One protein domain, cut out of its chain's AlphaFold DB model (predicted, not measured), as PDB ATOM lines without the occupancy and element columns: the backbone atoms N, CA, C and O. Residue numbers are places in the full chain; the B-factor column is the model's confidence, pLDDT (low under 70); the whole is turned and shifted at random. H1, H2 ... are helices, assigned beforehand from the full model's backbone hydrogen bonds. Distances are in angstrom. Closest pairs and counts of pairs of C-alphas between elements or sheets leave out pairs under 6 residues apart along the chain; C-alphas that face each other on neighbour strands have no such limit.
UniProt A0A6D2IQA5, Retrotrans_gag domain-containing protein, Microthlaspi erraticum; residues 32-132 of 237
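This is residues 32 to 132 of the 237 residues of the protein "Retrotrans_gag domain-containing protein" of Microthlaspi erraticum (UniProt A0A6D2IQA5). A small helical cluster has the long H5 side by side with part of H2 and its first residues on H3, while short H1 packs on H3 and H4 is near H5. The printed part has 101 residues, of which 59 are in five named helices, H1 to H5 in order along the chain, with no named strand; the class is all helix. It is compact, with a radius of gyration of the C-alphas of 13.3 A, spanning 42 by 29 by 20 A.

H1 is residues 36 to 40, from C-alpha 36 at (164.547, 212.791, 230.394). H2 is 60 to 71, 16.3 A; H3 is 79 to 92, 19.8 A; H4 is 96 to 103. H5 is 113 to 132, 27.7 A, to C-alpha 132 at (169.557, 228.234, 196.577).

H1 touches H3, closest C-alphas Ile 38 and Ala 84, 4.6 A. H2 touches H5 with residues 60 to 64 alone, closest C-alphas Pro 60 and Tyr 124, 6.2 A, a shallow tilt of 30 degrees, opposite ways. H3 touches H5 with residues 83 to 87 alone, closest C-alphas Asp 83 and Phe 113, 5.2 A. In H1, H2, H3, H4 and H5 every O i to N i+4 pair is within hydrogen-bond range.

The C-alphas of Asp 77 and Thr 132, the two farthest apart, are 42.5 A apart. The printed part has no cut; H1 to H2 is a long link. Residues 44 to 48 and 73 are under 70.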
ATOM      1  N   SER A  32     161.870 210.083 222.334       85.88
ATOM      2  CA  SER A  32     161.967 211.535 222.292       85.88
ATOM      3  C   SER A  32     163.425 211.942 222.121       85.88
ATOM      4  O   SER A  32     164.283 211.437 222.852       85.88
ATOM      5  N   PRO A  33     163.717 212.866 221.195       92.12
ATOM      6  CA  PRO A  33     165.027 213.498 221.119       92.12
ATOM      7  C   PRO A  33     165.387 214.292 222.381       92.12
ATOM      8  O   PRO A  33     166.568 214.449 222.681       92.12
ATOM      9  N   LEU A  34     164.387 214.769 223.136       92.06
ATOM     10  CA  LEU A  34     164.598 215.482 224.396       92.06
ATOM     11  C   LEU A  34     165.048 214.519 225.496       92.06
ATOM     12  O   LEU A  34     164.426 213.467 225.718       92.06
ATOM     13  N   THR A  35     166.070 214.917 226.251       91.62
ATOM     14  CA  THR A  35     166.516 214.156 227.421       91.62
ATOM     15  C   THR A  35     165.410 214.028 228.469       91.62
ATOM     16  O   THR A  35     164.482 214.838 228.568       91.62
ATOM     17  N   ALA A  36     165.488 212.979 229.294       88.12
ATOM     18  CA  ALA A  36     164.547 212.791 230.394       88.12
ATOM     19  C   ALA A  36     164.515 213.989 231.362       88.12
ATOM     20  O   ALA A  36     163.463 214.265 231.932       88.12
ATOM     21  N   ARG A  37     165.636 214.707 231.519       88.69
ATOM     22  CA  ARG A  37     165.746 215.928 232.331       88.69
ATOM     23  C   ARG A  37     164.790 217.009 231.829       88.69
ATOM     24  O   ARG A  37     163.919 217.439 232.578       88.69
ATOM     25  N   ILE A  38     164.874 217.332 230.540       89.31
ATOM     26  CA  ILE A  38     164.016 218.321 229.878       89.31
ATOM     27  C   ILE A  38     162.536 217.917 229.909       89.31
ATOM     28  O   ILE A  38     161.667 218.757 230.132       89.31
ATOM     29  N   ARG A  39     162.222 216.627 229.729       86.00
ATOM     30  CA  ARG A  39     160.830 216.134 229.689       86.00
ATOM     31  C   ARG A  39     160.132 216.080 231.046       86.00
ATOM     32  O   ARG A  39     158.906 216.077 231.093       86.00
ATOM     33  N   ARG A  40     160.885 215.935 232.139       85.25
ATOM     34  CA  ARG A  40     160.326 215.745 233.490       85.25
ATOM     35  C   ARG A  40     159.941 217.052 234.173       85.25
ATOM     36  O   ARG A  40     159.172 217.013 235.131       85.25
ATOM     37  N   ILE A  41     160.465 218.180 233.702       83.00
ATOM     38  CA  ILE A  41     160.146 219.494 234.253       83.00
ATOM     39  C   ILE A  41     158.714 219.859 233.856       83.00
ATOM     40  O   ILE A  41     158.375 219.926 232.672       83.00
ATOM     41  N   GLN A  42     157.861 220.054 234.865       72.06
ATOM     42  CA  GLN A  42     156.482 220.481 234.660       72.06
ATOM     43  C   GLN A  42     156.424 221.992 234.460       72.06
ATOM     44  O   GLN A  42     156.814 222.760 235.335       72.06
ATOM     45  N   LEU A  43     155.900 222.404 233.310       71.25
ATOM     46  CA  LEU A  43     155.758 223.808 232.947       71.25
ATOM     47  C   LEU A  43     154.494 224.379 233.595       71.25
ATOM     48  O   LEU A  43     153.381 223.992 233.235       71.25
ATOM     49  N   HIS A  44     154.670 225.277 234.562       58.62
ATOM     50  CA  HIS A  44     153.586 225.786 235.403       58.62
ATOM     51  C   HIS A  44     152.852 227.004 234.799       58.62
ATOM     52  O   HIS A  44     151.735 227.304 235.213       58.62
ATOM     53  N   ASN A  45     153.418 227.656 233.773       59.91
ATOM     54  CA  ASN A  45     152.833 228.807 233.076       59.91
ATOM     55  C   ASN A  45     152.994 228.673 231.554       59.91
ATOM     56  O   ASN A  45     153.934 229.190 230.969       59.91
ATOM     57  N   ARG A  46     152.063 227.983 230.888       63.06
ATOM     58  CA  ARG A  46     152.060 227.882 229.419       63.06
ATOM     59  C   ARG A  46     151.404 229.116 228.805       63.06
ATOM     60  O   ARG A  46     150.211 229.092 228.487       63.06
ATOM     61  N   VAL A  47     152.144 230.212 228.640       59.75
ATOM     62  CA  VAL A  47     151.637 231.331 227.839       59.75
ATOM     63  C   VAL A  47     151.580 230.878 226.385       59.75
ATOM     64  O   VAL A  47     152.577 230.479 225.788       59.75
ATOM     65  N   ARG A  48     150.390 230.929 225.786       64.88
ATOM     66  CA  ARG A  48     150.221 230.590 224.373       64.88
ATOM     67  C   ARG A  48     150.937 231.644 223.529       64.88
ATOM     68  O   ARG A  48     150.444 232.770 223.399       64.88
ATOM     69  N   LEU A  49     152.097 231.290 222.980       74.94
ATOM     70  CA  LEU A  49     152.832 232.175 222.087       74.94
ATOM     71  C   LEU A  49     151.971 232.497 220.863       74.94
ATOM     72  O   LEU A  49     151.310 231.634 220.287       74.94
ATOM     73  N   LYS A  50     151.981 233.765 220.458       81.56
ATOM     74  CA  LYS A  50     151.361 234.220 219.209       81.56
ATOM     75  C   LYS A  50     152.412 234.246 218.104       81.56
ATOM     76  O   LYS A  50     152.699 235.307 217.556       81.56
ATOM     77  N   ILE A  51     153.025 233.097 217.844       87.88
ATOM     78  CA  ILE A  51     153.949 232.910 216.726       87.88
ATOM     79  C   ILE A  51     153.343 231.914 215.748       87.88
ATOM     80  O   ILE A  51     152.618 230.999 216.141       87.88
ATOM     81  N   GLU A  52     153.627 232.098 214.467       89.06
ATOM     82  CA  GLU A  52     153.211 231.126 213.467       89.06
ATOM     83  C   GLU A  52     154.025 229.834 213.612       89.06
ATOM     84  O   GLU A  52     155.240 229.907 213.832       89.06
ATOM     85  N   PRO A  53     153.396 228.657 213.455       93.00
ATOM     86  CA  PRO A  53     154.129 227.404 213.423       93.00
ATOM     87  C   PRO A  53     155.150 227.363 212.279       93.00
ATOM     88  O   PRO A  53     154.958 227.978 211.225       93.00
ATOM     89  N   PHE A  54     156.227 226.613 212.492       92.69
ATOM     90  CA  PHE A  54     157.254 226.354 211.492       92.69
ATOM     91  C   PHE A  54     156.973 225.022 210.801       92.69
ATOM     92  O   PHE A  54     156.914 223.983 211.464       92.69
ATOM     93  N   ALA A  55     156.784 225.043 209.482       90.25
ATOM     94  CA  ALA A  55     156.592 223.832 208.686       90.25
ATOM     95  C   ALA A  55     157.900 223.324 208.052       90.25
ATOM     96  O   ALA A  55     158.014 222.133 207.784       90.25
ATOM     97  N   GLY A  56     158.909 224.189 207.891       86.25
ATOM     98  CA  GLY A  56     160.173 223.865 207.209       86.25
ATOM     99  C   GLY A  56     160.462 224.710 205.966       86.25
ATOM    100  O   GLY A  56     161.526 224.562 205.371       86.25
ATOM    101  N   ASP A  57     159.530 225.590 205.616       77.75
ATOM    102  CA  ASP A  57     159.426 226.421 204.409       77.75
ATOM    103  C   ASP A  57     159.868 227.883 204.609       77.75
ATOM    104  O   ASP A  57     160.130 228.609 203.652       77.75
ATOM    105  N   LYS A  58     159.968 228.330 205.863       81.69
ATOM    106  CA  LYS A  58     160.350 229.703 206.227       81.69
ATOM    107  C   LYS A  58     161.846 229.839 206.478       81.69
ATOM    108  O   LYS A  58     162.543 228.860 206.755       81.69
ATOM    109  N   ASP A  59     162.342 231.075 206.478       84.38
ATOM    110  CA  ASP A  59     163.717 231.349 206.909       84.38
ATOM    111  C   ASP A  59     163.907 230.920 208.385       84.38
ATOM    112  O   ASP A  59     163.309 231.517 209.294       84.38
ATOM    113  N   PRO A  60     164.768 229.918 208.665       90.31
ATOM    114  CA  PRO A  60     164.926 229.379 210.011       90.31
ATOM    115  C   PRO A  60     165.511 230.408 210.987       90.31
ATOM    116  O   PRO A  60     165.185 230.381 212.173       90.31
ATOM    117  N   LYS A  61     166.341 231.349 210.519       90.81
ATOM    118  CA  LYS A  61     166.928 232.387 211.379       90.81
ATOM    119  C   LYS A  61     165.893 233.439 211.752       90.81
ATOM    120  O   LYS A  61     165.835 233.842 212.917       90.81
ATOM    121  N   LYS A  62     165.068 233.874 210.793       90.50
ATOM    122  CA  LYS A  62     163.980 234.828 211.068       90.50
ATOM    123  C   LYS A  62     162.969 234.228 212.037       90.50
ATOM    124  O   LYS A  62     162.635 234.870 213.033       90.50
ATOM    125  N   TRP A  63     162.542 232.989 211.792       92.62
ATOM    126  CA  TRP A  63     161.589 232.313 212.665       92.62
ATOM    127  C   TRP A  63     162.150 232.104 214.080       92.62
ATOM    128  O   TRP A  63     161.492 232.470 215.053       92.62
ATOM    129  N   LEU A  64     163.400 231.636 214.217       94.25
ATOM    130  CA  LEU A  64     164.058 231.490 215.523       94.25
ATOM    131  C   LEU A  64     164.178 232.828 216.272       94.25
ATOM    132  O   LEU A  64     164.022 232.880 217.491       94.25
ATOM    133  N   THR A  65     164.433 233.924 215.556       92.88
ATOM    134  CA  THR A  65     164.488 235.269 216.153       92.88
ATOM    135  C   THR A  65     163.125 235.680 216.712       92.88
ATOM    136  O   THR A  65     163.045 236.159 217.845       92.88
ATOM    137  N   ALA A  66     162.047 235.447 215.956       92.44
ATOM    138  CA  ALA A  66     160.683 235.715 216.406       92.44
ATOM    139  C   ALA A  66     160.287 234.837 217.605       92.44
ATOM    140  O   ALA A  66     159.710 235.345 218.569       92.44
ATOM    141  N   PHE A  67     160.654 233.550 217.578       92.62
ATOM    142  CA  PHE A  67     160.467 232.622 218.695       92.62
ATOM    143  C   PHE A  67     161.155 233.139 219.963       92.62
ATOM    144  O   PHE A  67     160.507 233.307 220.995       92.62
ATOM    145  N   ASN A  68     162.448 233.467 219.872       91.69
ATOM    146  CA  ASN A  68     163.218 233.968 221.008       91.69
ATOM    147  C   ASN A  68     162.596 235.233 221.601       91.69
ATOM    148  O   ASN A  68     162.403 235.294 222.809       91.69
ATOM    149  N   LEU A  69     162.212 236.202 220.762       89.94
ATOM    150  CA  LEU A  69     161.570 237.441 221.207       89.94
ATOM    151  C   LEU A  69     160.234 237.196 221.928       89.94
ATOM    152  O   LEU A  69     159.891 237.925 222.862       89.94
ATOM    153  N   ALA A  70     159.471 236.190 221.494       87.81
ATOM    154  CA  ALA A  70     158.217 235.819 222.135       87.81
ATOM    155  C   ALA A  70     158.451 235.182 223.517       87.81
ATOM    156  O   ALA A  70     157.708 235.480 224.454       87.81
ATOM    157  N   MET A  71     159.516 234.386 223.654       85.75
ATOM    158  CA  MET A  71     159.883 233.690 224.891       85.75
ATOM    159  C   MET A  71     160.521 234.592 225.960       85.75
ATOM    160  O   MET A  71     160.379 234.308 227.148       85.75
ATOM    161  N   THR A  72     161.164 235.713 225.588       77.94
ATOM    162  CA  THR A  72     161.841 236.642 226.529       77.94
ATOM    163  C   THR A  72     160.904 237.277 227.571       77.94
ATOM    164  O   THR A  72     161.352 237.981 228.473       77.94
ATOM    165  N   ARG A  73     159.587 237.085 227.446       67.94
ATOM    166  CA  ARG A  73     158.579 237.661 228.346       67.94
ATOM    167  C   ARG A  73     158.430 236.895 229.661       67.94
ATOM    168  O   ARG A  73     157.829 237.427 230.591       67.94
ATOM    169  N   GLU A  74     158.957 235.677 229.736       70.88
ATOM    170  CA  GLU A  74     158.821 234.804 230.899       70.88
ATOM    171  C   GLU A  74     160.052 234.873 231.809       70.88
ATOM    172  O   GLU A  74     161.189 235.023 231.359       70.88
ATOM    173  N   LYS A  75     159.806 234.779 233.118       74.94
ATOM    174  CA  LYS A  75     160.848 234.633 234.137       74.94
ATOM    175  C   LYS A  75     160.871 233.176 234.575       74.94
ATOM    176  O   LYS A  75     159.809 232.593 234.761       74.94
ATOM    177  N   TYR A  76     162.067 232.635 234.756       82.94
ATOM    178  CA  TYR A  76     162.288 231.252 235.170       82.94
ATOM    179  C   TYR A  76     163.110 231.237 236.447       82.94
ATOM    180  O   TYR A  76     164.020 232.059 236.595       82.94
ATOM    181  N   ASP A  77     162.820 230.287 237.331       83.88
ATOM    182  CA  ASP A  77     163.517 230.171 238.612       83.88
ATOM    183  C   ASP A  77     164.879 229.474 238.456       83.88
ATOM    184  O   ASP A  77     165.760 229.597 239.309       83.88
ATOM    185  N   SER A  78     165.088 228.765 237.339       87.81
ATOM    186  CA  SER A  78     166.355 228.111 237.003       87.81
ATOM    187  C   SER A  78     166.619 228.058 235.495       87.81
ATOM    188  O   SER A  78     165.706 228.180 234.674       87.81
ATOM    189  N   LEU A  79     167.887 227.841 235.123       85.81
ATOM    190  CA  LEU A  79     168.278 227.589 233.731       85.81
ATOM    191  C   LEU A  79     167.637 226.310 233.185       85.81
ATOM    192  O   LEU A  79     167.170 226.306 232.053       85.81
ATOM    193  N   ASP A  80     167.547 225.268 234.011       87.56
ATOM    194  CA  ASP A  80     166.926 223.995 233.649       87.56
ATOM    195  C   ASP A  80     165.443 224.158 233.304       87.56
ATOM    196  O   ASP A  80     164.964 223.599 232.318       87.56
ATOM    197  N   GLU A  81     164.719 224.959 234.087       87.94
ATOM    198  CA  GLU A  81     163.317 225.264 233.815       87.94
ATOM    199  C   GLU A  81     163.151 226.082 232.533       87.94
ATOM    200  O   GLU A  81     162.284 225.774 231.711       87.94
ATOM    201  N   ARG A  82     164.022 227.077 232.328       88.25
ATOM    202  CA  ARG A  82     164.060 227.860 231.091       88.25
ATOM    203  C   ARG A  82     164.292 226.959 229.881       88.25
ATOM    204  O   ARG A  82     163.508 227.007 228.939       88.25
ATOM    205  N   ASP A  83     165.337 226.137 229.896       91.06
ATOM    206  CA  ASP A  83     165.682 225.274 228.766       91.06
ATOM    207  C   ASP A  83     164.583 224.250 228.486       91.06
ATOM    208  O   ASP A  83     164.252 224.006 227.323       91.06
ATOM    209  N   ALA A  84     163.962 223.698 229.534       90.31
ATOM    210  CA  ALA A  84     162.840 222.788 229.373       90.31
ATOM    211  C   ALA A  84     161.627 223.462 228.734       90.31
ATOM    212  O   ALA A  84     161.063 222.911 227.785       90.31
ATOM    213  N   ASN A  85     161.260 224.660 229.198       89.50
ATOM    214  CA  ASN A  85     160.159 225.421 228.615       89.50
ATOM    215  C   ASN A  85     160.442 225.760 227.152       89.50
ATOM    216  O   ASN A  85     159.630 225.469 226.276       89.50
ATOM    217  N   TYR A  86     161.630 226.298 226.871       91.62
ATOM    218  CA  TYR A  86     162.044 226.653 225.520       91.62
ATOM    219  C   TYR A  86     162.006 225.449 224.581       91.62
ATOM    220  O   TYR A  86     161.386 225.538 223.526       91.62
ATOM    221  N   CYS A  87     162.586 224.308 224.963       92.75
ATOM    222  CA  CYS A  87     162.587 223.115 224.116       92.75
ATOM    223  C   CYS A  87     161.178 222.578 223.854       92.75
ATOM    224  O   CYS A  87     160.837 222.282 222.710       92.75
ATOM    225  N   GLN A  88     160.353 222.447 224.896       90.12
ATOM    226  CA  GLN A  88     159.005 221.897 224.754       90.12
ATOM    227  C   GLN A  88     158.124 222.813 223.893       90.12
ATOM    228  O   GLN A  88     157.507 222.343 222.938       90.12
ATOM    229  N   VAL A  89     158.127 224.124 224.161       90.19
ATOM    230  CA  VAL A  89     157.335 225.100 223.399       90.19
ATOM    231  C   VAL A  89     157.829 225.223 221.953       90.19
ATOM    232  O   VAL A  89     157.017 225.374 221.040       90.19
ATOM    233  N   PHE A  90     159.138 225.113 221.709       93.12
ATOM    234  CA  PHE A  90     159.708 225.111 220.358       93.12
ATOM    235  C   PHE A  90     159.176 223.947 219.520       93.12
ATOM    236  O   PHE A  90     158.729 224.152 218.394       93.12
ATOM    237  N   VAL A  91     159.166 222.741 220.095       91.81
ATOM    238  CA  VAL A  91     158.648 221.533 219.438       91.81
ATOM    239  C   VAL A  91     157.134 221.617 219.226       91.81
ATOM    240  O   VAL A  91     156.652 221.215 218.173       91.81
ATOM    241  N   GLU A  92     156.378 222.194 220.169       90.62
ATOM    242  CA  GLU A  92     154.931 222.426 220.011       90.62
ATOM    243  C   GLU A  92     154.592 223.340 218.818       90.62
ATOM    244  O   GLU A  92     153.510 223.222 218.243       90.62
ATOM    245  N   HIS A  93     155.511 224.227 218.424       92.75
ATOM    246  CA  HIS A  93     155.345 225.109 217.266       92.75
ATOM    247  C   HIS A  93     155.955 224.543 215.975       92.75
ATOM    248  O   HIS A  93     155.976 225.240 214.958       92.75
ATOM    249  N   MET A  94     156.409 223.289 215.970       93.62
ATOM    250  CA  MET A  94     156.774 222.579 214.744       93.62
ATOM    251  C   MET A  94     155.572 221.864 214.145       93.62
ATOM    252  O   MET A  94     154.768 221.246 214.839       93.62
ATOM    253  N   THR A  95     155.475 221.901 212.822       93.69
ATOM    254  CA  THR A  95     154.412 221.230 212.070       93.69
ATOM    255  C   THR A  95     154.980 220.523 210.850       93.69
ATOM    256  O   THR A  95     156.115 220.782 210.457       93.69
ATOM    257  N   LYS A  96     154.188 219.617 210.265       91.75
ATOM    258  CA  LYS A  96     154.497 218.925 209.005       91.75
ATOM    259  C   LYS A  96     155.938 218.373 208.965       91.75
ATOM    260  O   LYS A  96     156.321 217.616 209.859       91.75
ATOM    261  N   GLU A  97     156.728 218.744 207.959       89.25
ATOM    262  CA  GLU A  97     158.092 218.277 207.718       89.25
ATOM    263  C   GLU A  97     159.033 218.608 208.885       89.25
ATOM    264  O   GLU A  97     159.899 217.796 209.212       89.25
ATOM    265  N   ALA A  98     158.837 219.737 209.574       92.88
ATOM    266  CA  ALA A  98     159.620 220.092 210.758       92.88
ATOM    267  C   ALA A  98     159.392 219.171 211.950       92.88
ATOM    268  O   ALA A  98     160.349 218.778 212.624       92.88
ATOM    269  N   LEU A  99     158.150 218.750 212.175       92.88
ATOM    270  CA  LEU A  99     157.857 217.788 213.233       92.88
ATOM    271  C   LEU A  99     158.425 216.397 212.899       92.88
ATOM    272  O   LEU A  99     158.924 215.696 213.785       92.88
ATOM    273  N   VAL A 100     158.400 216.015 211.616       91.81
ATOM    274  CA  VAL A 100     159.020 214.772 211.129       91.81
ATOM    275  C   VAL A 100     160.539 214.818 211.299       91.81
ATOM    276  O   VAL A 100     161.122 213.862 211.807       91.81
ATOM    277  N   TRP A 101     161.187 215.928 210.929       94.19
ATOM    278  CA  TRP A 101     162.621 216.135 211.147       94.19
ATOM    279  C   TRP A 101     162.991 215.966 212.620       94.19
ATOM    280  O   TRP A 101     163.883 215.177 212.936       94.19
ATOM    281  N   PHE A 102     162.275 216.655 213.512       94.25
ATOM    282  CA  PHE A 102     162.533 216.580 214.944       94.25
ATOM    283  C   PHE A 102     162.395 215.144 215.457       94.25
ATOM    284  O   PHE A 102     163.301 214.637 216.112       94.25
ATOM    285  N   SER A 103     161.314 214.449 215.095       91.44
ATOM    286  CA  SER A 103     161.054 213.067 215.529       91.44
ATOM    287  C   SER A 103     162.118 212.063 215.054       91.44
ATOM    288  O   SER A 103     162.294 211.021 215.679       91.44
ATOM    289  N   ASN A 104     162.841 212.382 213.975       92.12
ATOM    290  CA  ASN A 104     163.923 211.563 213.424       92.12
ATOM    291  C   ASN A 104     165.300 211.848 214.044       92.12
ATOM    292  O   ASN A 104     166.274 211.165 213.711       92.12
ATOM    293  N   LEU A 105     165.417 212.846 214.925       93.12
ATOM    294  CA  LEU A 105     166.640 213.053 215.693       93.12
ATOM    295  C   LEU A 105     166.906 211.850 216.606       93.12
ATOM    296  O   LEU A 105     166.005 211.106 217.002       93.12
ATOM    297  N   SER A 106     168.179 211.649 216.937       90.62
ATOM    298  CA  SER A 106     168.562 210.580 217.856       90.62
ATOM    299  C   SER A 106     167.949 210.815 219.237       90.62
ATOM    300  O   SER A 106     167.748 211.942 219.678       90.62
ATOM    301  N   VAL A 107     167.608 209.719 219.906       90.00
ATOM    302  CA  VAL A 107     166.963 209.759 221.221       90.00
ATOM    303  C   VAL A 107     167.919 210.358 222.248       90.00
ATOM    304  O   VAL A 107     169.102 210.033 222.233       90.00
ATOM    305  N   GLU A 108     167.387 211.200 223.136       88.31
ATOM    306  CA  GLU A 108     168.135 211.816 224.243       88.31
ATOM    307  C   GLU A 108     169.384 212.615 223.817       88.31
ATOM    308  O   GLU A 108     170.355 212.692 224.564       88.31
ATOM    309  N   THR A 109     169.365 213.242 222.635       92.31
ATOM    310  CA  THR A 109     170.472 214.103 222.172       92.31
ATOM    311  C   THR A 109     170.265 215.592 222.411       92.31
ATOM    312  O   THR A 109     171.199 216.358 222.212       92.31
ATOM    313  N   ILE A 110     169.053 216.018 222.762       95.38
ATOM    314  CA  ILE A 110     168.731 217.423 223.016       95.38
ATOM    315  C   ILE A 110     168.583 217.610 224.522       95.38
ATOM    316  O   ILE A 110     167.538 217.264 225.086       95.38
ATOM    317  N   ASP A 111     169.633 218.112 225.174       94.00
ATOM    318  CA  ASP A 111     169.643 218.315 226.624       94.00
ATOM    319  C   ASP A 111     169.363 219.766 227.022       94.00
ATOM    320  O   ASP A 111     168.994 220.024 228.159       94.00
ATOM    321  N   ASN A 112     169.487 220.720 226.107       94.75
ATOM    322  CA  ASN A 112     169.174 222.126 226.354       94.75
ATOM    323  C   ASN A 112     168.696 222.825 225.068       94.75
ATOM    324  O   ASN A 112     168.658 222.233 223.983       94.75
ATOM    325  N   PHE A 113     168.311 224.097 225.188       94.81
ATOM    326  CA  PHE A 113     167.807 224.860 224.048       94.81
ATOM    327  C   PHE A 113     168.883 225.150 222.990       94.81
ATOM    328  O   PHE A 113     168.575 225.214 221.797       94.81
ATOM    329  N   ASP A 114     170.149 225.266 223.387       96.19
ATOM    330  CA  ASP A 114     171.247 225.475 222.446       96.19
ATOM    331  C   ASP A 114     171.471 224.226 221.578       96.19
ATOM    332  O   ASP A 114     171.640 224.350 220.366       96.19
ATOM    333  N   ASP A 115     171.378 223.015 222.136       96.81
ATOM    334  CA  ASP A 115     171.436 221.766 221.361       96.81
ATOM    335  C   ASP A 115     170.340 221.730 220.287       96.81
ATOM    336  O   ASP A 115     170.600 221.419 219.117       96.81
ATOM    337  N   LEU A 116     169.112 222.096 220.673       96.69
ATOM    338  CA  LEU A 116     167.955 222.115 219.781       96.69
ATOM    339  C   LEU A 116     168.126 223.132 218.655       96.69
ATOM    340  O   LEU A 116     167.946 222.799 217.481       96.69
ATOM    341  N   THR A 117     168.483 224.368 218.999       96.50
ATOM    342  CA  THR A 117     168.638 225.452 218.022       96.50
ATOM    343  C   THR A 117     169.833 225.227 217.104       96.50
ATOM    344  O   THR A 117     169.728 225.496 215.907       96.50
ATOM    345  N   ASN A 118     170.928 224.649 217.602       96.12
ATOM    346  CA  ASN A 118     172.066 224.252 216.778       96.12
ATOM    347  C   ASN A 118     171.682 223.159 215.776       96.12
ATOM    348  O   ASN A 118     171.979 223.287 214.586       96.12
ATOM    349  N   ALA A 119     170.993 222.103 216.222       95.75
ATOM    350  CA  ALA A 119     170.513 221.045 215.333       95.75
ATOM    351  C   ALA A 119     169.545 221.597 214.272       95.75
ATOM    352  O   ALA A 119     169.685 221.294 213.083       95.75
ATOM    353  N   PHE A 120     168.612 222.449 214.697       95.69
ATOM    354  CA  PHE A 120     167.633 223.118 213.847       95.69
ATOM    355  C   PHE A 120     168.292 223.993 212.778       95.69
ATOM    356  O   PHE A 120     168.079 223.788 211.580       95.69
ATOM    357  N   LEU A 121     169.144 224.938 213.190       94.38
ATOM    358  CA  LEU A 121     169.821 225.848 212.273       94.38
ATOM    359  C   LEU A 121     170.744 225.089 211.328       94.38
ATOM    360  O   LEU A 121     170.783 225.422 210.144       94.38
ATOM    361  N   LYS A 122     171.446 224.060 211.811       93.44
ATOM    362  CA  LYS A 122     172.278 223.204 210.964       93.44
ATOM    363  C   LYS A 122     171.442 222.534 209.877       93.44
ATOM    364  O   LYS A 122     171.819 222.607 208.714       93.44
ATOM    365  N   HIS A 123     170.306 221.928 210.217       92.12
ATOM    366  CA  HIS A 123     169.466 221.248 209.233       92.12
ATOM    367  C   HIS A 123     168.865 222.223 208.209       92.12
ATOM    368  O   HIS A 123     169.114 222.099 207.006       92.12
ATOM    369  N   TYR A 124     168.133 223.236 208.678       89.69
ATOM    370  CA  TYR A 124     167.358 224.115 207.802       89.69
ATOM    371  C   TYR A 124     168.207 225.162 207.078       89.69
ATOM    372  O   TYR A 124     167.931 225.463 205.917       89.69
ATOM    373  N   SER A 125     169.295 225.664 207.679       85.94
ATOM    374  CA  SER A 125     170.195 226.588 206.965       85.94
ATOM    375  C   SER A 125     170.979 225.868 205.867       85.94
ATOM    376  O   SER A 125     171.160 226.422 204.781       85.94
ATOM    377  N   MET A 126     171.433 224.629 206.112       83.25
ATOM    378  CA  MET A 126     172.102 223.832 205.077       83.25
ATOM    379  C   MET A 126     171.136 223.476 203.945       83.25
ATOM    380  O   MET A 126     171.529 223.565 202.781       83.25
ATOM    381  N   ASN A 127     169.881 223.126 204.257       79.69
ATOM    382  CA  ASN A 127     168.875 222.835 203.235       79.69
ATOM    383  C   ASN A 127     168.576 224.066 202.362       79.69
ATOM    384  O   ASN A 127     168.692 223.981 201.143       79.69
ATOM    385  N   MET A 128     168.318 225.227 202.976       76.62
ATOM    386  CA  MET A 128     168.081 226.490 202.260       76.62
ATOM    387  C   MET A 128     169.267 226.876 201.361       76.62
ATOM    388  O   MET A 128     169.102 227.236 200.193       76.62
ATOM    389  N   THR A 129     170.494 226.737 201.877       79.75
ATOM    390  CA  THR A 129     171.725 226.977 201.101       79.75
ATOM    391  C   THR A 129     171.836 226.022 199.913       79.75
ATOM    392  O   THR A 129     172.212 226.436 198.815       79.75
ATOM    393  N   ARG A 130     171.506 224.738 200.110       80.31
ATOM    394  CA  ARG A 130     171.523 223.727 199.049       80.31
ATOM    395  C   ARG A 130     170.505 224.051 197.959       80.31
ATOM    396  O   ARG A 130     170.910 224.048 196.801       80.31
ATOM    397  N   ILE A 131     169.263 224.367 198.327       77.38
ATOM    398  CA  ILE A 131     168.188 224.741 197.394       77.38
ATOM    399  C   ILE A 131     168.609 225.958 196.569       77.38
ATOM    400  O   ILE A 131     168.613 225.917 195.341       77.38
ATOM    401  N   THR A 132     169.095 227.006 197.238       78.81
ATOM    402  CA  THR A 132     169.557 228.234 196.577       78.81
ATOM    403  C   THR A 132     170.686 227.927 195.587       78.81
ATOM    404  O   THR A 132     170.631 228.313 194.422       78.81
TER     405      THR A 132